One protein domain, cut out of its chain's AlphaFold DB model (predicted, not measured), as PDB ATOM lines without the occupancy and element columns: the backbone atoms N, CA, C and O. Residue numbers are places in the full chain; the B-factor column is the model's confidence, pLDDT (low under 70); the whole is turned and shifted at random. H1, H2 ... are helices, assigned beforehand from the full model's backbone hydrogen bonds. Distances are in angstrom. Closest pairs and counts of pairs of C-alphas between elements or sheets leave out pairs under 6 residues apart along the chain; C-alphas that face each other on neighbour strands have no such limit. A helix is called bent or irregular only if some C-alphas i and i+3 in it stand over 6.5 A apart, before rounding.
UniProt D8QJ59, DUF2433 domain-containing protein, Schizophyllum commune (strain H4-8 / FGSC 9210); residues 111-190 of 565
ATOM      1  N   MET A 111      28.280 -24.868  33.535       55.47
ATOM      2  CA  MET A 111      27.401 -24.191  34.492       55.47
ATOM      3  C   MET A 111      26.993 -22.794  33.998       55.47
ATOM      4  O   MET A 111      25.832 -22.410  34.154       55.47
ATOM      5  N   ALA A 112      27.900 -22.056  33.352       47.75
ATOM      6  CA  ALA A 112      27.592 -20.779  32.715       47.75
ATOM      7  C   ALA A 112      26.587 -20.952  31.562       47.75
ATOM      8  O   ALA A 112      25.594 -20.223  31.508       47.75
ATOM      9  N   LEU A 113      26.766 -21.961  30.698       45.88
ATOM     10  CA  LEU A 113      25.798 -22.297  29.647       45.88
ATOM     11  C   LEU A 113      24.426 -22.638  30.248       45.88
ATOM     12  O   LEU A 113      23.399 -22.123  29.801       45.88
ATOM     13  N   ALA A 114      24.400 -23.460  31.300       47.56
ATOM     14  CA  ALA A 114      23.177 -23.836  31.997       47.56
ATOM     15  C   ALA A 114      22.477 -22.633  32.655       47.56
ATOM     16  O   ALA A 114      21.245 -22.588  32.660       47.56
ATOM     17  N   GLN A 115      23.216 -21.639  33.161       47.34
ATOM     18  CA  GLN A 115      22.639 -20.382  33.654       47.34
ATOM     19  C   GLN A 115      22.098 -19.508  32.514       47.34
ATOM     20  O   GLN A 115      20.975 -19.015  32.622       47.34
ATOM     21  N   VAL A 116      22.818 -19.376  31.393       47.56
ATOM     22  CA  VAL A 116      22.342 -18.639  30.206       47.56
ATOM     23  C   VAL A 116      21.046 -19.250  29.660       47.56
ATOM     24  O   VAL A 116      20.095 -18.516  29.393       47.56
ATOM     25  N   PHE A 117      20.942 -20.580  29.579       42.47
ATOM     26  CA  PHE A 117      19.730 -21.265  29.108       42.47
ATOM     27  C   PHE A 117      18.593 -21.371  30.143       42.47
ATOM     28  O   PHE A 117      17.445 -21.573  29.746       42.47
ATOM     29  N   ASN A 118      18.857 -21.186  31.444       45.84
ATOM     30  CA  ASN A 118      17.809 -21.061  32.474       45.84
ATOM     31  C   ASN A 118      17.418 -19.607  32.793       45.84
ATOM     32  O   ASN A 118      16.430 -19.390  33.503       45.84
ATOM     33  N   SER A 119      18.141 -18.617  32.256       43.47
ATOM     34  CA  SER A 119      17.810 -17.196  32.385       43.47
ATOM     35  C   SER A 119      16.344 -16.924  32.001       43.47
ATOM     36  O   SER A 119      15.826 -17.537  31.056       43.47
ATOM     37  N   PRO A 120      15.647 -15.972  32.662       48.38
ATOM     38  CA  PRO A 120      14.351 -15.489  32.185       48.38
ATOM     39  C   PRO A 120      14.373 -15.057  30.707       48.38
ATOM     40  O   PRO A 120      13.344 -15.172  30.042       48.38
ATOM     41  N   ASP A 121      15.529 -14.658  30.167       44.66
ATOM     42  CA  ASP A 121      15.685 -14.265  28.764       44.66
ATOM     43  C   ASP A 121      15.714 -15.450  27.786       44.66
ATOM     44  O   ASP A 121      15.222 -15.331  26.664       44.66
ATOM     45  N   ALA A 122      16.155 -16.644  28.197       46.50
ATOM     46  CA  ALA A 122      16.050 -17.845  27.356       46.50
ATOM     47  C   ALA A 122      14.578 -18.198  27.055       46.50
ATOM     48  O   ALA A 122      14.235 -18.695  25.974       46.50
ATOM     49  N   ARG A 123      13.664 -17.827  27.964       52.00
ATOM     50  CA  ARG A 123      12.213 -17.946  27.753       52.00
ATOM     51  C   ARG A 123      11.720 -17.067  26.596       52.00
ATOM     52  O   ARG A 123      10.661 -17.367  26.050       52.00
ATOM     53  N   ILE A 124      12.470 -16.047  26.159       54.09
ATOM     54  CA  ILE A 124      12.111 -15.178  25.022       54.09
ATOM     55  C   ILE A 124      12.059 -15.972  23.708       54.09
ATOM     56  O   ILE A 124      11.141 -15.746  22.920       54.09
ATOM     57  N   PHE A 125      12.935 -16.960  23.480       48.41
ATOM     58  CA  PHE A 125      12.855 -17.833  22.294       48.41
ATOM     59  C   PHE A 125      11.586 -18.697  22.298       48.41
ATOM     60  O   PHE A 125      10.883 -18.801  21.283       48.41
ATOM     61  N   GLY A 126      11.239 -19.255  23.462       50.44
ATOM     62  CA  GLY A 126       9.973 -19.959  23.670       50.44
ATOM     63  C   GLY A 126       8.773 -19.040  23.430       50.44
ATOM     64  O   GLY A 126       7.859 -19.391  22.686       50.44
ATOM     65  N   VAL A 127       8.805 -17.823  23.974       55.72
ATOM     66  CA  VAL A 127       7.755 -16.803  23.830       55.72
ATOM     67  C   VAL A 127       7.637 -16.286  22.391       55.72
ATOM     68  O   VAL A 127       6.516 -16.072  21.938       55.72
ATOM     69  N   LEU A 128       8.727 -16.128  21.633       54.59
ATOM     70  CA  LEU A 128       8.703 -15.785  20.202       54.59
ATOM     71  C   LEU A 128       8.016 -16.888  19.390       54.59
ATOM     72  O   LEU A 128       7.054 -16.622  18.663       54.59
ATOM     73  N   THR A 129       8.447 -18.135  19.580       54.62
ATOM     74  CA  THR A 129       7.906 -19.317  18.889       54.62
ATOM     75  C   THR A 129       6.429 -19.538  19.233       54.62
ATOM     76  O   THR A 129       5.578 -19.699  18.352       54.62
ATOM     77  N   GLN A 130       6.085 -19.452  20.518       56.53
ATOM     78  CA  GLN A 130       4.719 -19.592  21.012       56.53
ATOM     79  C   GLN A 130       3.831 -18.418  20.562       56.53
ATOM     80  O   GLN A 130       2.679 -18.644  20.195       56.53
ATOM     81  N   ASN A 131       4.343 -17.182  20.489       53.59
ATOM     82  CA  ASN A 131       3.608 -16.047  19.918       53.59
ATOM     83  C   ASN A 131       3.377 -16.194  18.411       53.59
ATOM     84  O   ASN A 131       2.292 -15.845  17.945       53.59
ATOM     85  N   ALA A 132       4.338 -16.725  17.648       55.34
ATOM     86  CA  ALA A 132       4.152 -17.011  16.227       55.34
ATOM     87  C   ALA A 132       3.033 -18.050  16.013       55.34
ATOM     88  O   ALA A 132       2.111 -17.823  15.223       55.34
ATOM     89  N   LEU A 133       3.039 -19.138  16.794       56.44
ATOM     90  CA  LEU A 133       1.984 -20.160  16.797       56.44
ATOM     91  C   LEU A 133       0.615 -19.601  17.229       56.44
ATOM     92  O   LEU A 133      -0.395 -19.844  16.562       56.44
ATOM     93  N   ARG A 134       0.564 -18.807  18.305       56.31
ATOM     94  CA  ARG A 134      -0.675 -18.204  18.838       56.31
ATOM     95  C   ARG A 134      -1.247 -17.147  17.886       56.31
ATOM     96  O   ARG A 134      -2.462 -17.081  17.702       56.31
ATOM     97  N   ALA A 135      -0.391 -16.381  17.205       52.69
ATOM     98  CA  ALA A 135      -0.792 -15.451  16.149       52.69
ATOM     99  C   ALA A 135      -1.372 -16.175  14.923       52.69
ATOM    100  O   ALA A 135      -2.360 -15.701  14.362       52.69
ATOM    101  N   ARG A 136      -0.830 -17.347  14.550       55.81
ATOM    102  CA  ARG A 136      -1.306 -18.157  13.411       55.81
ATOM    103  C   ARG A 136      -2.763 -18.624  13.564       55.81
ATOM    104  O   ARG A 136      -3.436 -18.801  12.554       55.81
ATOM    105  N   ARG A 137      -3.277 -18.755  14.799       55.59
ATOM    106  CA  ARG A 137      -4.700 -19.051  15.083       55.59
ATOM    107  C   ARG A 137      -5.622 -17.817  15.029       55.59
ATOM    108  O   ARG A 137      -6.827 -17.970  14.867       55.59
ATOM    109  N   SER A 138      -5.102 -16.587  15.130       46.06
ATOM    110  CA  SER A 138      -5.905 -15.343  15.184       46.06
ATOM    111  C   SER A 138      -6.301 -14.836  13.783       46.06
ATOM    112  O   SER A 138      -5.974 -13.724  13.357       46.06
ATOM    113  N   GLY A 139      -7.002 -15.683  13.028       49.66
ATOM    114  CA  GLY A 139      -7.363 -15.450  11.630       49.66
ATOM    115  C   GLY A 139      -8.477 -14.420  11.411       49.66
ATOM    116  O   GLY A 139      -9.580 -14.804  11.046       49.66
ATOM    117  N   ARG A 140      -8.199 -13.117  11.579       47.56
ATOM    118  CA  ARG A 140      -8.953 -11.990  10.970       47.56
ATOM    119  C   ARG A 140      -8.151 -10.680  11.080       47.56
ATOM    120  O   ARG A 140      -7.924 -10.175  12.170       47.56
ATOM    121  N   GLY A 141      -7.716 -10.109   9.952       51.12
ATOM    122  CA  GLY A 141      -7.159  -8.740   9.864       51.12
ATOM    123  C   GLY A 141      -5.750  -8.482  10.437       51.12
ATOM    124  O   GLY A 141      -5.141  -7.476  10.085       51.12
ATOM    125  N   GLN A 142      -5.185  -9.382  11.247       57.91
ATOM    126  CA  GLN A 142      -3.945  -9.155  12.017       57.91
ATOM    127  C   GLN A 142      -2.648  -8.952  11.195       57.91
ATOM    128  O   GLN A 142      -1.607  -8.695  11.790       57.91
ATOM    129  N   GLY A 143      -2.651  -9.048   9.859       65.75
ATOM    130  CA  GLY A 143      -1.423  -9.116   9.041       65.75
ATOM    131  C   GLY A 143      -0.430  -7.950   9.214       65.75
ATOM    132  O   GLY A 143       0.779  -8.167   9.145       65.75
ATOM    133  N   TRP A 144      -0.913  -6.733   9.495       68.25
ATOM    134  CA  TRP A 144      -0.053  -5.595   9.860       68.25
ATOM    135  C   TRP A 144       0.545  -5.758  11.266       68.25
ATOM    136  O   TRP A 144       1.758  -5.667  11.442       68.25
ATOM    137  N   ARG A 145      -0.296  -6.079  12.259       77.25
ATOM    138  CA  ARG A 145       0.120  -6.324  13.652       77.25
ATOM    139  C   ARG A 145       1.086  -7.506  13.773       77.25
ATOM    140  O   ARG A 145       1.982  -7.456  14.603       77.25
ATOM    141  N   PHE A 146       0.951  -8.537  12.938       81.50
ATOM    142  CA  PHE A 146       1.896  -9.653  12.879       81.50
ATOM    143  C   PHE A 146       3.274  -9.207  12.377       81.50
ATOM    144  O   PHE A 146       4.266  -9.496  13.035       81.50
ATOM    145  N   ARG A 147       3.350  -8.427  11.286       84.00
ATOM    146  CA  ARG A 147       4.630  -7.855  10.827       84.00
ATOM    147  C   ARG A 147       5.264  -6.929  11.865       84.00
ATOM    148  O   ARG A 147       6.454  -7.040  12.103       84.00
ATOM    149  N   HIS A 148       4.475  -6.091  12.538       84.25
ATOM    150  CA  HIS A 148       4.979  -5.248  13.629       84.25
ATOM    151  C   HIS A 148       5.491  -6.073  14.827       84.25
ATOM    152  O   HIS A 148       6.459  -5.680  15.472       84.25
ATOM    153  N   LYS A 149       4.874  -7.226  15.124       88.31
ATOM    154  CA  LYS A 149       5.366  -8.162  16.148       88.31
ATOM    155  C   LYS A 149       6.639  -8.897  15.722       88.31
ATOM    156  O   LYS A 149       7.496  -9.096  16.569       88.31
ATOM    157  N   LEU A 150       6.785  -9.264  14.446       91.19
ATOM    158  CA  LEU A 150       8.046  -9.806  13.923       91.19
ATOM    159  C   LEU A 150       9.165  -8.759  13.964       91.19
ATOM    160  O   LEU A 150      10.269  -9.086  14.370       91.19
ATOM    161  N   GLN A 151       8.867  -7.509  13.604       90.62
ATOM    162  CA  GLN A 151       9.827  -6.405  13.618       90.62
ATOM    163  C   GLN A 151      10.331  -6.108  15.042       90.62
ATOM    164  O   GLN A 151      11.528  -6.174  15.290       90.62
ATOM    165  N   ALA A 152       9.420  -5.914  16.004       92.31
ATOM    166  CA  ALA A 152       9.785  -5.749  17.415       92.31
ATOM    167  C   ALA A 152      10.450  -7.010  18.011       92.31
ATOM    168  O   ALA A 152      11.282  -6.913  18.908       92.31
ATOM    169  N   GLY A 153      10.100  -8.198  17.506       94.31
ATOM    170  CA  GLY A 153      10.753  -9.459  17.853       94.31
ATOM    171  C   GLY A 153      12.196  -9.540  17.353       94.31
ATOM    172  O   GLY A 153      13.059  -9.976  18.108       94.31
ATOM    173  N   LYS A 154      12.472  -9.062  16.129       94.81
ATOM    174  CA  LYS A 154      13.834  -8.914  15.602       94.81
ATOM    175  C   LYS A 154      14.624  -7.903  16.428       94.81
ATOM    176  O   LYS A 154      15.702  -8.225  16.891       94.81
ATOM    177  N   GLU A 155      14.067  -6.721  16.683       94.75
ATOM    178  CA  GLU A 155      14.730  -5.671  17.474       94.75
ATOM    179  C   GLU A 155      15.056  -6.095  18.915       94.75
ATOM    180  O   GLU A 155      15.991  -5.557  19.508       94.75
ATOM    181  N   LEU A 156      14.304  -7.043  19.486       95.88
ATOM    182  CA  LEU A 156      14.620  -7.669  20.772       95.88
ATOM    183  C   LEU A 156      15.680  -8.773  20.627       95.88
ATOM    184  O   LEU A 156      16.617  -8.807  21.421       95.88
ATOM    185  N   PHE A 157      15.554  -9.637  19.612       96.12
ATOM    186  CA  PHE A 157      16.550 -10.667  19.297       96.12
ATOM    187  C   PHE A 157      17.935 -10.052  19.068       96.12
ATOM    188  O   PHE A 157      18.884 -10.506  19.689       96.12
ATOM    189  N   GLU A 158      18.046  -8.994  18.261       96.00
ATOM    190  CA  GLU A 158      19.321  -8.354  17.906       96.00
ATOM    191  C   GLU A 158      20.097  -7.879  19.146       96.00
ATOM    192  O   GLU A 158      21.311  -8.043  19.229       96.00
ATOM    193  N   ARG A 159      19.389  -7.332  20.145       97.00
ATOM    194  CA  ARG A 159      19.990  -6.847  21.402       97.00
ATOM    195  C   ARG A 159      20.529  -7.993  22.255       97.00
ATOM    196  O   ARG A 159      21.619  -7.880  22.809       97.00
ATOM    197  N   VAL A 160      19.767  -9.083  22.363       97.31
ATOM    198  CA  VAL A 160      20.210 -10.295  23.072       97.31
ATOM    199  C   VAL A 160      21.366 -10.946  22.314       97.31
ATOM    200  O   VAL A 160      22.343 -11.354  22.933       97.31
ATOM    201  N   TRP A 161      21.292 -10.975  20.981       96.56
ATOM    202  CA  TRP A 161      22.326 -11.524  20.116       96.56
ATOM    203  C   TRP A 161      23.652 -10.788  20.294       96.56
ATOM    204  O   TRP A 161      24.597 -11.412  20.754       96.56
ATOM    205  N   GLU A 162      23.732  -9.475  20.064       96.88
ATOM    206  CA  GLU A 162      24.999  -8.736  20.217       96.88
ATOM    207  C   GLU A 162      25.550  -8.741  21.662       96.88
ATOM    208  O   GLU A 162      26.752  -8.580  21.854       96.88
ATOM    209  N   THR A 163      24.716  -8.999  22.681       98.00
ATOM    210  CA  THR A 163      25.184  -9.201  24.071       98.00
ATOM    211  C   THR A 163      25.854 -10.572  24.274       98.00
ATOM    212  O   THR A 163      26.816 -10.686  25.029       98.00
ATOM    213  N   VAL A 164      25.348 -11.623  23.619       97.88
ATOM    214  CA  VAL A 164      25.719 -13.036  23.865       97.88
ATOM    215  C   VAL A 164      26.651 -13.609  22.782       97.88
ATOM    216  O   VAL A 164      27.376 -14.575  23.021       97.88
ATOM    217  N   LYS A 165      26.700 -12.984  21.605       96.38
ATOM    218  CA  LYS A 165      27.494 -13.347  20.420       96.38
ATOM    219  C   LYS A 165      28.950 -13.674  20.734       96.38
ATOM    220  O   LYS A 165      29.405 -14.752  20.377       96.38
ATOM    221  N   ASN A 166      29.648 -12.817  21.482       96.50
ATOM    222  CA  ASN A 166      31.056 -13.041  21.837       96.50
ATOM    223  C   ASN A 166      31.272 -14.308  22.687       96.50
ATOM    224  O   ASN A 166      32.330 -14.919  22.604       96.50
ATOM    225  N   GLN A 167      30.285 -14.722  23.488       97.19
ATOM    226  CA  GLN A 167      30.345 -15.976  24.251       97.19
ATOM    227  C   GLN A 167      30.023 -17.176  23.351       97.19
ATOM    228  O   GLN A 167      30.689 -18.205  23.412       97.19
ATOM    229  N   VAL A 168      29.022 -17.034  22.478       96.88
ATOM    230  CA  VAL A 168      28.588 -18.092  21.556       96.88
ATOM    231  C   VAL A 168      29.635 -18.385  20.479       96.88
ATOM    232  O   VAL A 168      29.886 -19.552  20.202       96.88
ATOM    233  N   GLU A 169      30.294 -17.374  19.913       94.94
ATOM    234  CA  GLU A 169      31.333 -17.550  18.886       94.94
ATOM    235  C   GLU A 169      32.628 -18.198  19.415       94.94
ATOM    236  O   GLU A 169      33.392 -18.729  18.612       94.94
ATOM    237  N   LEU A 170      32.848 -18.210  20.738       96.19
ATOM    238  CA  LEU A 170      33.953 -18.928  21.393       96.19
ATOM    239  C   LEU A 170      33.632 -20.402  21.708       96.19
ATOM    240  O   LEU A 170      34.551 -21.193  21.886       96.19
ATOM    241  N   VAL A 171      32.347 -20.770  21.794       97.44
ATOM    242  CA  VAL A 171      31.876 -22.113  22.211       97.44
ATOM    243  C   VAL A 171      31.237 -22.892  21.042       97.44
ATOM    244  O   VAL A 171      30.821 -24.041  21.189       97.44
ATOM    245  N   ILE A 172      31.147 -22.292  19.851       96.38
ATOM    246  CA  ILE A 172      30.581 -22.921  18.651       96.38
ATOM    247  C   ILE A 172      31.653 -23.643  17.822       96.38
ATOM    248  O   ILE A 172      32.557 -23.022  17.268       96.38
ATOM    249  N   ASP A 173      31.480 -24.960  17.658       97.25
ATOM    250  CA  ASP A 173      32.186 -25.739  16.634       97.25
ATOM    251  C   ASP A 173      31.834 -25.223  15.229       97.25
ATOM    252  O   ASP A 173      30.689 -24.846  14.968       97.25
ATOM    253  N   GLU A 174      32.751 -25.342  14.269       95.25
ATOM    254  CA  GLU A 174      32.540 -24.865  12.893       95.25
ATOM    255  C   GLU A 174      31.273 -25.449  12.228       95.25
ATOM    256  O   GLU A 174      30.507 -24.742  11.573       95.25
ATOM    257  N   HIS A 175      30.943 -26.718  12.497       93.75
ATOM    258  CA  HIS A 175      29.694 -27.326  12.021       93.75
ATOM    259  C   HIS A 175      28.426 -26.673  12.619       93.75
ATOM    260  O   HIS A 175      27.393 -26.579  11.951       93.75
ATOM    261  N   ARG A 176      28.487 -26.174  13.863       94.31
ATOM    262  CA  ARG A 176      27.390 -25.415  14.491       94.31
ATOM    263  C   ARG A 176      27.329 -23.978  13.961       94.31
ATOM    264  O   ARG A 176      26.230 -23.430  13.873       94.31
ATOM    265  N   ARG A 177      28.461 -23.400  13.532       95.81
ATOM    266  CA  ARG A 177      28.547 -22.058  12.920       95.81
ATOM    267  C   ARG A 177      27.636 -21.947  11.696       95.81
ATOM    268  O   ARG A 177      26.822 -21.031  11.616       95.81
ATOM    269  N   VAL A 178      27.651 -22.966  10.835       96.06
ATOM    270  CA  VAL A 178      26.782 -23.080   9.647       96.06
ATOM    271  C   VAL A 178      25.282 -23.146   9.999       96.06
ATOM    272  O   VAL A 178      24.435 -22.704   9.220       96.06
ATOM    273  N   LEU A 179      24.906 -23.697  11.160       95.00
ATOM    274  CA  LEU A 179      23.507 -23.716  11.620       95.00
ATOM    275  C   LEU A 179      23.075 -22.359  12.194       95.00
ATOM    276  O   LEU A 179      21.953 -21.920  11.933       95.00
ATOM    277  N   LEU A 180      23.968 -21.685  12.923       95.94
ATOM    278  CA  LEU A 180      23.761 -20.326  13.420       95.94
ATOM    279  C   LEU A 180      23.599 -19.328  12.263       95.94
ATOM    280  O   LEU A 180      22.626 -18.578  12.240       95.94
ATOM    281  N   GLU A 181      24.488 -19.365  11.269       95.69
ATOM    282  CA  GLU A 181      24.420 -18.530  10.062       95.69
ATOM    283  C   GLU A 181      23.079 -18.712   9.329       95.69
ATOM    284  O   GLU A 181      22.388 -17.741   9.012       95.69
ATOM    285  N   LYS A 182      22.633 -19.964   9.149       95.94
ATOM    286  CA  LYS A 182      21.311 -20.265   8.579       95.94
ATOM    287  C   LYS A 182      20.173 -19.668   9.414       95.94
ATOM    288  O   LYS A 182      19.239 -19.121   8.827       95.94
ATOM    289  N   ALA A 183      20.240 -19.724  10.744       94.00
ATOM    290  CA  ALA A 183      19.234 -19.115  11.617       94.00
ATOM    291  C   ALA A 183      19.212 -17.578  11.503       94.00
ATOM    292  O   ALA A 183      18.135 -16.998  11.338       94.00
ATOM    293  N   LEU A 184      20.382 -16.928  11.500       95.81
ATOM    294  CA  LEU A 184      20.520 -15.483  11.295       95.81
ATOM    295  C   LEU A 184      19.962 -15.061   9.926       95.81
ATOM    296  O   LEU A 184      19.130 -14.155   9.863       95.81
ATOM    297  N   SER A 185      20.273 -15.799   8.854       95.38
ATOM    298  CA  SER A 185      19.754 -15.530   7.502       95.38
ATOM    299  C   SER A 185      18.215 -15.524   7.424       95.38
ATOM    300  O   SER A 185      17.626 -14.783   6.636       95.38
ATOM    301  N   VAL A 186      17.524 -16.308   8.266       94.25
ATOM    302  CA  VAL A 186      16.050 -16.328   8.341       94.25
ATOM    303  C   VAL A 186      15.504 -15.089   9.062       94.25
ATOM    304  O   VAL A 186      14.437 -14.588   8.697       94.25
ATOM    305  N   ILE A 187      16.237 -14.572  10.051       93.81
ATOM    306  CA  ILE A 187      15.893 -13.367  10.823       93.81
ATOM    307  C   ILE A 187      16.177 -12.097  10.004       93.81
ATOM    308  O   ILE A 187      15.383 -11.154  10.013       93.81
ATOM    309  N   GLU A 188      17.248 -12.077   9.212       93.12
ATOM    310  CA  GLU A 188      17.502 -11.038   8.208       93.12
ATOM    311  C   GLU A 188      16.414 -10.981   7.135       93.12
ATOM    312  O   GLU A 188      15.952  -9.900   6.773       93.12
ATOM    313  N   ARG A 189      15.925 -12.146   6.691       94.25
ATOM    314  CA  ARG A 189      14.871 -12.273   5.671       94.25
ATOM    315  C   ARG A 189      13.470 -11.866   6.159       94.25
ATOM    316  O   ARG A 189      12.509 -11.970   5.390       94.25
ATOM    317  N   ILE A 190      13.323 -11.377   7.397       89.75
ATOM    318  CA  ILE A 190      12.093 -10.726   7.871       89.75
ATOM    319  C   ILE A 190      11.866  -9.457   7.028       89.75
ATOM    320  O   ILE A 190      12.654  -8.517   7.098       89.75
TER     321      ILE A 190
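Overview. This is residues 111 to 190 of the 565 residues of the protein "DUF2433 domain-containing protein" of Schizophyllum commune (strain H4-8 / FGSC 9210) (UniProt D8QJ59). The chain folds back on itself twice in a loose arrangement of helices: H1 and then H2 follow each other in one general direction, the long helix H3 comes back beside H2, and the shorter H4 folds back beside part of H3, with H2, H3 and H4 set as a triangle and not in one row. H3, the longest helix, runs along most of the long axis and has a kink near residue 164; H2 and H4 each come close to H3 at a few residues without clearly touching it, while H1 is apart from H3 and H4 and meets H2 only through their link. The printed part has 80 residues with four named helices, H1, H2, H3 and H4 in that order, no named strand, and the class is all helix. The whole is loose, with a radius of gyration of the C-alphas of 14.6 A, and elongated, with spans of 44 by 25 by 19 A.

Arrangement. H1, residues 111 to 118, and H2, residues 123 to 137, meet only through their link. H2 and H3, residues 143 to 171, are close but not clearly touching, the closest C-alphas being those of Leu 128 and Gly 153, 7.1 A apart. They run opposite ways at a shallow tilt of 24 degrees. H3 and H4, residues 174 to 188, are close but not clearly touching, the closest C-alphas being those of Lys 154 and Ile 187, 6.8 A apart. They run opposite ways at a shallow tilt of 25 degrees. H1 is apart from H3 and from H4, and H2 is apart from H4. In H1 every O i to N i+4 pair is within hydrogen-bond range; the figures are 10 of 11 in H2, 21 of 25 in H3 and 10 of 11 in H4.

Along the chain. H1 begins with C-alpha 111 at (27.401, -24.191, 34.492) and is 10.3 A long from first to last C-alpha. H2 is 21.2 A long. H3 begins with C-alpha 143 at (-1.423, -9.116, 9.041) and is 38.1 A long; it is irregular, with C-alphas 163 and 166 7.4 A apart, and has a kink of 60 degrees near residue 164. H4 is 21.0 A long and ends with C-alpha 188 at (17.502, -11.038, 8.208).

Size, cuts and confidence. The two C-alphas farthest apart are those of Met 111 and Gly 141, at 45.2 A. The printed part has no cut, and the links H1 to H2, H2 to H3 and H3 to H4 are tight. The mean pLDDT of the printed part is 76.0, and residues 111 to 144 are under 70; the mean is 47 for H1, 54 for H2, 92 for H3 and 95 for H4.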